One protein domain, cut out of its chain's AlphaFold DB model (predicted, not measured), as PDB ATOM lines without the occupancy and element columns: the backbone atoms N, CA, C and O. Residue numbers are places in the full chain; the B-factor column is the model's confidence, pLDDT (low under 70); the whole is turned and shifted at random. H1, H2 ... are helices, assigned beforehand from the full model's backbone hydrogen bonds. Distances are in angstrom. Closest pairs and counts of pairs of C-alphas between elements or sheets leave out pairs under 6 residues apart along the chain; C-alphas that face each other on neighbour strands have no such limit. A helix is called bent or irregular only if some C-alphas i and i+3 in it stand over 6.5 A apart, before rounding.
ATOM      1  N   PRO A 190      43.656 -31.470  22.068       84.75
ATOM      2  CA  PRO A 190      44.699 -31.993  21.203       84.75
ATOM      3  C   PRO A 190      44.064 -32.686  20.001       84.75
ATOM      4  O   PRO A 190      43.013 -33.336  20.110       84.75
ATOM      5  N   GLY A 191      44.709 -32.564  18.843       91.50
ATOM      6  CA  GLY A 191      44.227 -33.191  17.618       91.50
ATOM      7  C   GLY A 191      44.077 -34.708  17.783       91.50
ATOM      8  O   GLY A 191      44.740 -35.344  18.602       91.50
ATOM      9  N   ARG A 192      43.235 -35.353  16.964       89.56
ATOM     10  CA  ARG A 192      42.949 -36.803  17.073       89.56
ATOM     11  C   ARG A 192      44.213 -37.680  17.073       89.56
ATOM     12  O   ARG A 192      44.244 -38.724  17.728       89.56
ATOM     13  N   ARG A 193      45.251 -37.283  16.324       86.69
ATOM     14  CA  ARG A 193      46.548 -37.982  16.259       86.69
ATOM     15  C   ARG A 193      47.318 -37.861  17.573       86.69
ATOM     16  O   ARG A 193      47.817 -38.860  18.083       86.69
ATOM     17  N   GLU A 194      47.353 -36.663  18.132       87.69
ATOM     18  CA  GLU A 194      48.007 -36.365  19.399       87.69
ATOM     19  C   GLU A 194      47.287 -37.031  20.570       87.69
ATOM     20  O   GLU A 194      47.916 -37.713  21.372       87.69
ATOM     21  N   GLN A 195      45.955 -37.004  20.586       88.31
ATOM     22  CA  GLN A 195      45.168 -37.721  21.586       88.31
ATOM     23  C   GLN A 195      45.446 -39.237  21.573       88.31
ATOM     24  O   GLN A 195      45.488 -39.876  22.626       88.31
ATOM     25  N   ARG A 196      45.668 -39.839  20.393       87.62
ATOM     26  CA  ARG A 196      46.095 -41.247  20.291       87.62
ATOM     27  C   ARG A 196      47.507 -41.456  20.843       87.62
ATOM     28  O   ARG A 196      47.723 -42.463  21.516       87.62
ATOM     29  N   ARG A 197      48.444 -40.538  20.578       87.75
ATOM     30  CA  ARG A 197      49.812 -40.582  21.126       87.75
ATOM     31  C   ARG A 197      49.787 -40.496  22.653       87.75
ATOM     32  O   ARG A 197      50.335 -41.380  23.300       87.75
ATOM     33  N   LEU A 198      49.063 -39.527  23.211       89.81
ATOM     34  CA  LEU A 198      48.902 -39.338  24.656       89.81
ATOM     35  C   LEU A 198      48.252 -40.548  25.332       89.81
ATOM     36  O   LEU A 198      48.713 -40.989  26.378       89.81
ATOM     37  N   ARG A 199      47.229 -41.156  24.715       89.12
ATOM     38  CA  ARG A 199      46.637 -42.398  25.244       89.12
ATOM     39  C   ARG A 199      47.646 -43.543  25.303       89.12
ATOM     40  O   ARG A 199      47.660 -44.272  26.287       89.12
ATOM     41  N   ARG A 200      48.481 -43.708  24.274       87.50
ATOM     42  CA  ARG A 200      49.541 -44.731  24.274       87.50
ATOM     43  C   ARG A 200      50.598 -44.440  25.336       87.50
ATOM     44  O   ARG A 200      51.019 -45.357  26.028       87.50
ATOM     45  N   LEU A 201      50.978 -43.175  25.487       89.19
ATOM     46  CA  LEU A 201      51.936 -42.727  26.492       89.19
ATOM     47  C   LEU A 201      51.426 -42.975  27.920       89.19
ATOM     48  O   LEU A 201      52.148 -43.525  28.742       89.19
ATOM     49  N   ALA A 202      50.157 -42.665  28.188       89.50
ATOM     50  CA  ALA A 202      49.527 -42.920  29.480       89.50
ATOM     51  C   ALA A 202      49.447 -44.422  29.806       89.50
ATOM     52  O   ALA A 202      49.734 -44.830  30.929       89.50
ATOM     53  N   GLU A 203      49.091 -45.262  28.829       88.25
ATOM     54  CA  GLU A 203      49.087 -46.725  29.007       88.25
ATOM     55  C   GLU A 203      50.499 -47.261  29.268       88.25
ATOM     56  O   GLU A 203      50.690 -48.119  30.129       88.25
ATOM     57  N   ARG A 204      51.504 -46.711  28.581       86.75
ATOM     58  CA  ARG A 204      52.909 -47.038  28.820       86.75
ATOM     59  C   ARG A 204      53.352 -46.662  30.233       86.75
ATOM     60  O   ARG A 204      53.992 -47.477  30.891       86.75
ATOM     61  N   GLY A 205      52.988 -45.469  30.703       90.31
ATOM     62  CA  GLY A 205      53.279 -45.027  32.067       90.31
ATOM     63  C   GLY A 205      52.682 -45.967  33.111       90.31
ATOM     64  O   GLY A 205      53.386 -46.427  34.005       90.31
ATOM     65  N   ARG A 206      51.416 -46.361  32.930       89.62
ATOM     66  CA  ARG A 206      50.738 -47.325  33.815       89.62
ATOM     67  C   ARG A 206      51.410 -48.694  33.830       89.62
ATOM     68  O   ARG A 206      51.569 -49.279  34.894       89.62
ATOM     69  N   LEU A 207      51.790 -49.204  32.660       86.94
ATOM     70  CA  LEU A 207      52.490 -50.483  32.518       86.94
ATOM     71  C   LEU A 207      53.834 -50.483  33.240       86.94
ATOM     72  O   LEU A 207      54.146 -51.413  33.983       86.94
ATOM     73  N   TYR A 208      54.619 -49.431  33.029       86.50
ATOM     74  CA  TYR A 208      55.929 -49.305  33.647       86.50
ATOM     75  C   TYR A 208      55.819 -49.179  35.165       86.50
ATOM     76  O   TYR A 208      56.504 -49.900  35.885       86.50
ATOM     77  N   MET A 209      54.876 -48.369  35.646       88.94
ATOM     78  CA  MET A 209      54.588 -48.241  37.071       88.94
ATOM     79  C   MET A 209      54.128 -49.570  37.687       88.94
ATOM     80  O   MET A 209      54.591 -49.933  38.759       88.94
ATOM     81  N   GLN A 210      53.287 -50.347  36.995       90.56
ATOM     82  CA  GLN A 210      52.855 -51.671  37.463       90.56
ATOM     83  C   GLN A 210      54.027 -52.655  37.605       90.56
ATOM     84  O   GLN A 210      54.021 -53.490  38.504       90.56
ATOM     85  N   LYS A 211      55.009 -52.584  36.701       88.44
ATOM     86  CA  LYS A 211      56.127 -53.533  36.650       88.44
ATOM     87  C   LYS A 211      57.305 -53.130  37.537       88.44
ATOM     88  O   LYS A 211      57.970 -53.999  38.086       88.44
ATOM     89  N   HIS A 212      57.577 -51.833  37.641       85.12
ATOM     90  CA  HIS A 212      58.784 -51.299  38.273       85.12
ATOM     91  C   HIS A 212      58.503 -50.427  39.503       85.12
ATOM     92  O   HIS A 212      59.448 -50.061  40.196       85.12
ATOM     93  N   GLY A 213      57.243 -50.066  39.773       91.44
ATOM     94  CA  GLY A 213      56.863 -49.215  40.909       91.44
ATOM     95  C   GLY A 213      57.362 -47.769  40.819       91.44
ATOM     96  O   GLY A 213      57.297 -47.045  41.804       91.44
ATOM     97  N   LYS A 214      57.884 -47.350  39.661       87.44
ATOM     98  CA  LYS A 214      58.457 -46.020  39.422       87.44
ATOM     99  C   LYS A 214      57.725 -45.326  38.279       87.44
ATOM    100  O   LYS A 214      57.151 -45.993  37.412       87.44
ATOM    101  N   GLU A 215      57.755 -43.997  38.274       86.31
ATOM    102  CA  GLU A 215      57.269 -43.219  37.136       86.31
ATOM    103  C   GLU A 215      58.095 -43.528  35.891       86.31
ATOM    104  O   GLU A 215      59.250 -43.936  35.983       86.31
ATOM    105  N   LEU A 216      57.475 -43.390  34.720       85.62
ATOM    106  CA  LEU A 216      58.124 -43.677  33.449       85.62
ATOM    107  C   LEU A 216      59.212 -42.622  33.187       85.62
ATOM    108  O   LEU A 216      58.850 -41.457  33.038       85.62
ATOM    109  N   PRO A 217      60.500 -43.009  33.083       84.25
ATOM    110  CA  PRO A 217      61.581 -42.083  32.755       84.25
ATOM    111  C   PRO A 217      61.287 -41.221  31.523       84.25
ATOM    112  O   PRO A 217      60.637 -41.665  30.576       84.25
ATOM    113  N   GLU A 218      61.812 -40.000  31.498       79.56
ATOM    114  CA  GLU A 218      61.558 -39.043  30.414       79.56
ATOM    115  C   GLU A 218      62.186 -39.484  29.078       79.56
ATOM    116  O   GLU A 218      61.593 -39.317  28.015       79.56
ATOM    117  N   GLU A 219      63.299 -40.220  29.129       77.31
ATOM    118  CA  GLU A 219      63.892 -40.921  27.975       77.31
ATOM    119  C   GLU A 219      62.894 -41.903  27.320       77.31
ATOM    120  O   GLU A 219      62.844 -42.127  26.104       77.31
ATOM    121  N   TYR A 220      62.006 -42.444  28.148       71.75
ATOM    122  CA  TYR A 220      60.910 -43.306  27.768       71.75
ATOM    123  C   TYR A 220      59.617 -42.528  27.459       71.75
ATOM    124  O   TYR A 220      58.571 -43.136  27.256       71.75
ATOM    125  N   MET A 221      59.625 -41.208  27.332       67.88
ATOM    126  CA  MET A 221      58.500 -40.479  26.734       67.88
ATOM    127  C   MET A 221      58.587 -40.478  25.201       67.88
ATOM    128  O   MET A 221      57.559 -40.506  24.511       67.88
ATOM    129  N   GLU A 222      59.805 -40.549  24.658       74.19
ATOM    130  CA  GLU A 222      60.067 -40.395  23.223       74.19
ATOM    131  C   GLU A 222      60.410 -41.709  22.514       74.19
ATOM    132  O   GLU A 222      59.915 -41.954  21.409       74.19
ATOM    133  N   ARG A 223      61.165 -42.610  23.160       72.06
ATOM    134  CA  ARG A 223      61.489 -43.941  22.613       72.06
ATOM    135  C   ARG A 223      60.897 -45.054  23.461       72.06
ATOM    136  O   ARG A 223      61.196 -45.174  24.642       72.06
ATOM    137  N   THR A 224      60.019 -45.875  22.886       69.19
ATOM    138  CA  THR A 224      59.535 -47.127  23.505       69.19
ATOM    139  C   THR A 224      60.605 -48.207  23.429       69.19
ATOM    140  O   THR A 224      60.948 -48.573  22.307       69.19
ATOM    141  N   PRO A 225      61.119 -48.755  24.553       72.44
ATOM    142  CA  PRO A 225      62.000 -49.902  24.495       72.44
ATOM    143  C   PRO A 225      61.194 -51.075  23.948       72.44
ATOM    144  O   PRO A 225      59.997 -51.223  24.220       72.44
ATOM    145  N   THR A 226      61.860 -51.903  23.156       74.38
ATOM    146  CA  THR A 226      61.260 -53.022  22.419       74.38
ATOM    147  C   THR A 226      60.498 -53.989  23.327       74.38
ATOM    148  O   THR A 226      59.442 -54.488  22.939       74.38
ATOM    149  N   SER A 227      60.946 -54.164  24.575       74.31
ATOM    150  CA  SER A 227      60.272 -54.974  25.597       74.31
ATOM    151  C   SER A 227      58.862 -54.475  25.953       74.31
ATOM    152  O   SER A 227      57.949 -55.284  26.109       74.31
ATOM    153  N   LEU A 228      58.646 -53.155  26.017       74.69
ATOM    154  CA  LEU A 228      57.331 -52.551  26.272       74.69
ATOM    155  C   LEU A 228      56.439 -52.547  25.023       74.69
ATOM    156  O   LEU A 228      55.215 -52.600  25.147       74.69
ATOM    157  N   ILE A 229      57.024 -52.499  23.821       79.94
ATOM    158  CA  ILE A 229      56.265 -52.512  22.559       79.94
ATOM    159  C   ILE A 229      55.490 -53.825  22.420       79.94
ATOM    160  O   ILE A 229      54.278 -53.794  22.192       79.94
ATOM    161  N   SER A 230      56.165 -54.961  22.604       79.94
ATOM    162  CA  SER A 230      55.550 -56.289  22.484       79.94
ATOM    163  C   SER A 230      54.431 -56.498  23.510       79.94
ATOM    164  O   SER A 230      53.369 -57.030  23.182       79.94
ATOM    165  N   GLU A 231      54.616 -56.019  24.744       84.00
ATOM    166  CA  GLU A 231      53.593 -56.114  25.792       84.00
ATOM    167  C   GLU A 231      52.377 -55.218  25.500       84.00
ATOM    168  O   GLU A 231      51.227 -55.658  25.637       84.00
ATOM    169  N   MET A 232      52.600 -53.989  25.019       81.38
ATOM    170  CA  MET A 232      51.513 -53.104  24.593       81.38
ATOM    171  C   MET A 232      50.714 -53.690  23.428       81.38
ATOM    172  O   MET A 232      49.482 -53.649  23.458       81.38
ATOM    173  N   GLN A 233      51.387 -54.253  22.422       86.00
ATOM    174  CA  GLN A 233      50.721 -54.888  21.283       86.00
ATOM    175  C   GLN A 233      49.877 -56.083  21.734       86.00
ATOM    176  O   GLN A 233      48.705 -56.168  21.365       86.00
ATOM    177  N   ARG A 234      50.413 -56.938  22.615       89.12
ATOM    178  CA  ARG A 234      49.676 -58.072  23.189       89.12
ATOM    179  C   ARG A 234      48.420 -57.624  23.944       89.12
ATOM    180  O   ARG A 234      47.352 -58.205  23.751       89.12
ATOM    181  N   ARG A 235      48.500 -56.570  24.769       83.12
ATOM    182  CA  ARG A 235      47.318 -56.019  25.465       83.12
ATOM    183  C   ARG A 235      46.323 -55.369  24.495       83.12
ATOM    184  O   ARG A 235      45.111 -55.484  24.691       83.12
ATOM    185  N   GLU A 236      46.788 -54.701  23.440       87.12
ATOM    186  CA  GLU A 236      45.905 -54.125  22.417       87.12
ATOM    187  C   GLU A 236      45.155 -55.219  21.640       87.12
ATOM    188  O   GLU A 236      43.942 -55.107  21.438       87.12
ATOM    189  N   GLU A 237      45.846 -56.297  21.269       91.44
ATOM    190  CA  GLU A 237      45.279 -57.498  20.649       91.44
ATOM    191  C   GLU A 237      44.215 -58.129  21.549       91.44
ATOM    192  O   GLU A 237      43.093 -58.369  21.107       91.44
ATOM    193  N   GLN A 238      44.502 -58.295  22.843       88.19
ATOM    194  CA  GLN A 238      43.530 -58.803  23.814       88.19
ATOM    195  C   GLN A 238      42.282 -57.917  23.900       88.19
ATOM    196  O   GLN A 238      41.161 -58.426  23.901       88.19
ATOM    197  N   ARG A 239      42.439 -56.586  23.916       86.06
ATOM    198  CA  ARG A 239      41.294 -55.656  23.900       86.06
ATOM    199  C   ARG A 239      40.502 -55.766  22.599       86.06
ATOM    200  O   ARG A 239      39.271 -55.707  22.641       86.06
ATOM    201  N   LYS A 240      41.170 -55.915  21.451       91.00
ATOM    202  CA  LYS A 240      40.510 -56.134  20.153       91.00
ATOM    203  C   LYS A 240      39.759 -57.460  20.147       91.00
ATOM    204  O   LYS A 240      38.589 -57.468  19.774       91.00
ATOM    205  N   ASN A 241      40.375 -58.535  20.628       92.00
ATOM    206  CA  ASN A 241      39.751 -59.847  20.712       92.00
ATOM    207  C   ASN A 241      38.537 -59.827  21.652       92.00
ATOM    208  O   ASN A 241      37.447 -60.209  21.247       92.00
ATOM    209  N   LYS A 242      38.663 -59.233  22.847       90.56
ATOM    210  CA  LYS A 242      37.536 -59.040  23.777       90.56
ATOM    211  C   LYS A 242      36.389 -58.252  23.141       90.56
ATOM    212  O   LYS A 242      35.230 -58.599  23.332       90.56
ATOM    213  N   LYS A 243      36.687 -57.217  22.348       89.50
ATOM    214  CA  LYS A 243      35.663 -56.474  21.593       89.50
ATOM    215  C   LYS A 243      35.018 -57.315  20.493       89.50
ATOM    216  O   LYS A 243      33.826 -57.159  20.264       89.50
ATOM    217  N   ARG A 244      35.776 -58.171  19.802       87.69
ATOM    218  CA  ARG A 244      35.231 -59.098  18.797       87.69
ATOM    219  C   ARG A 244      34.306 -60.120  19.456       87.69
ATOM    220  O   ARG A 244      33.175 -60.253  19.012       87.69
ATOM    221  N   MET A 245      34.739 -60.729  20.556       79.56
ATOM    222  CA  MET A 245      33.929 -61.671  21.333       79.56
ATOM    223  C   MET A 245      32.670 -61.013  21.904       79.56
ATOM    224  O   MET A 245      31.583 -61.558  21.764       79.56
ATOM    225  N   GLY A 246      32.785 -59.801  22.459       81.44
ATOM    226  CA  GLY A 246      31.627 -59.038  22.927       81.44
ATOM    227  C   GLY A 246      30.632 -58.727  21.807       81.44
ATOM    228  O   GLY A 246      29.437 -58.878  22.010       81.44
ATOM    229  N   LYS A 247      31.114 -58.372  20.607       78.38
ATOM    230  CA  LYS A 247      30.252 -58.139  19.436       78.38
ATOM    231  C   LYS A 247      29.531 -59.399  18.966       78.38
ATOM    232  O   LYS A 247      28.378 -59.302  18.565       78.38
ATOM    233  N   ILE A 248      30.198 -60.552  19.010       71.50
ATOM    234  CA  ILE A 248      29.587 -61.840  18.660       71.50
ATOM    235  C   ILE A 248      28.476 -62.163  19.660       71.50
ATOM    236  O   ILE A 248      27.351 -62.395  19.239       71.50
ATOM    237  N   LEU A 249      28.755 -62.052  20.962       65.50
ATOM    238  CA  LEU A 249      27.771 -62.305  22.019       65.50
ATOM    239  C   LEU A 249      26.564 -61.355  21.940       65.50
ATOM    240  O   LEU A 249      25.431 -61.781  22.130       65.50
ATOM    241  N   THR A 250      26.762 -60.079  21.598       60.53
ATOM    242  CA  THR A 250      25.636 -59.149  21.387       60.53
ATOM    243  C   THR A 250      24.890 -59.393  20.073       60.53
ATOM    244  O   THR A 250      23.700 -59.111  19.988       60.53
ATOM    245  N   SER A 251      25.566 -59.921  19.047       56.78
ATOM    246  CA  SER A 251      24.953 -60.251  17.755       56.78
ATOM    247  C   SER A 251      24.106 -61.521  17.833       56.78
ATOM    248  O   SER A 251      23.088 -61.602  17.152       56.78
TER     249      SER A 251
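AT A GLANCE: This is residues 190 to 251 of the 285 residues of the protein "Tetratricopeptide repeat protein 16-like" of Tropilaelaps mercedesae (UniProt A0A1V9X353). Two long helices, H1 and H3, make a lopsided L: H3 starts near the second half of H1 and runs away from it as a long free arm. The short helix H2 and the links before and after it make a small loop on the chain's way from the end of H1 to the start of H3. The printed part has 62 residues with three named helices, in the order H1, H2, H3, and no named strand; the class is all helix. The whole is loose, with a radius of gyration of the C-alphas of 14.1 A, and its C-alphas span 44 by 30 by 18 A, only just elongated.

HOW THE PARTS SIT: Start with H1, residues 192 to 212, and look at Leu 201 within it. Its C-alpha is 6.9 A from that of Met 221 in H2, residues 219 to 222; these are the closest C-alphas of two helices that are close but not clearly touching. Go on to Arg 204 in H1, and compare it with Leu 228 in H3, residues 226 to 251. Their C-alphas, the closest of H1 and H3, are 7.5 A apart, and these two helices are also close but not clearly touching. H1 and H3 run opposite ways at a steep tilt of 69 degrees, only just short of about perpendicular. H2 and H3 are apart, though they follow each other in the chain. In the backbone of H1 every O i to N i+4 pair is within hydrogen-bond range, and in H3 21 of 22 are; H2 is too short for such a pair, and its one O i to N i+3 pair is not within range.

IN THESE COORDINATES: Find C-alpha 192 at (42.949, -36.803, 17.073); from there H1 runs 30.2 A to C-alpha 212 at (58.784, -51.299, 38.273). After a short link of 6 residues, H2 runs from Glu 219 to Glu 222; it is neither bent nor irregular, but only just: C-alphas 219 and 222 are 6.1 A apart. After a tight link of 3 residues, H3 begins at Thr 226 and runs 37.3 A to C-alpha 251 at (24.953, -60.251, 17.755).

THE WHOLE: The two C-alphas farthest apart are those of Glu 219 and Ser 251, at 44.7 A. Look at residues 191 to 197, of which 192 to 197 belong to H1, and at residues 233 to 251 of H3: both stretches stand free. The body without them has 36 residues and spans 29 by 19 by 16 A. The printed part has no cut, and neither link is long. The mean pLDDT of the printed part is 83.1; residues 221, 224 and 249 to 251 are under 70.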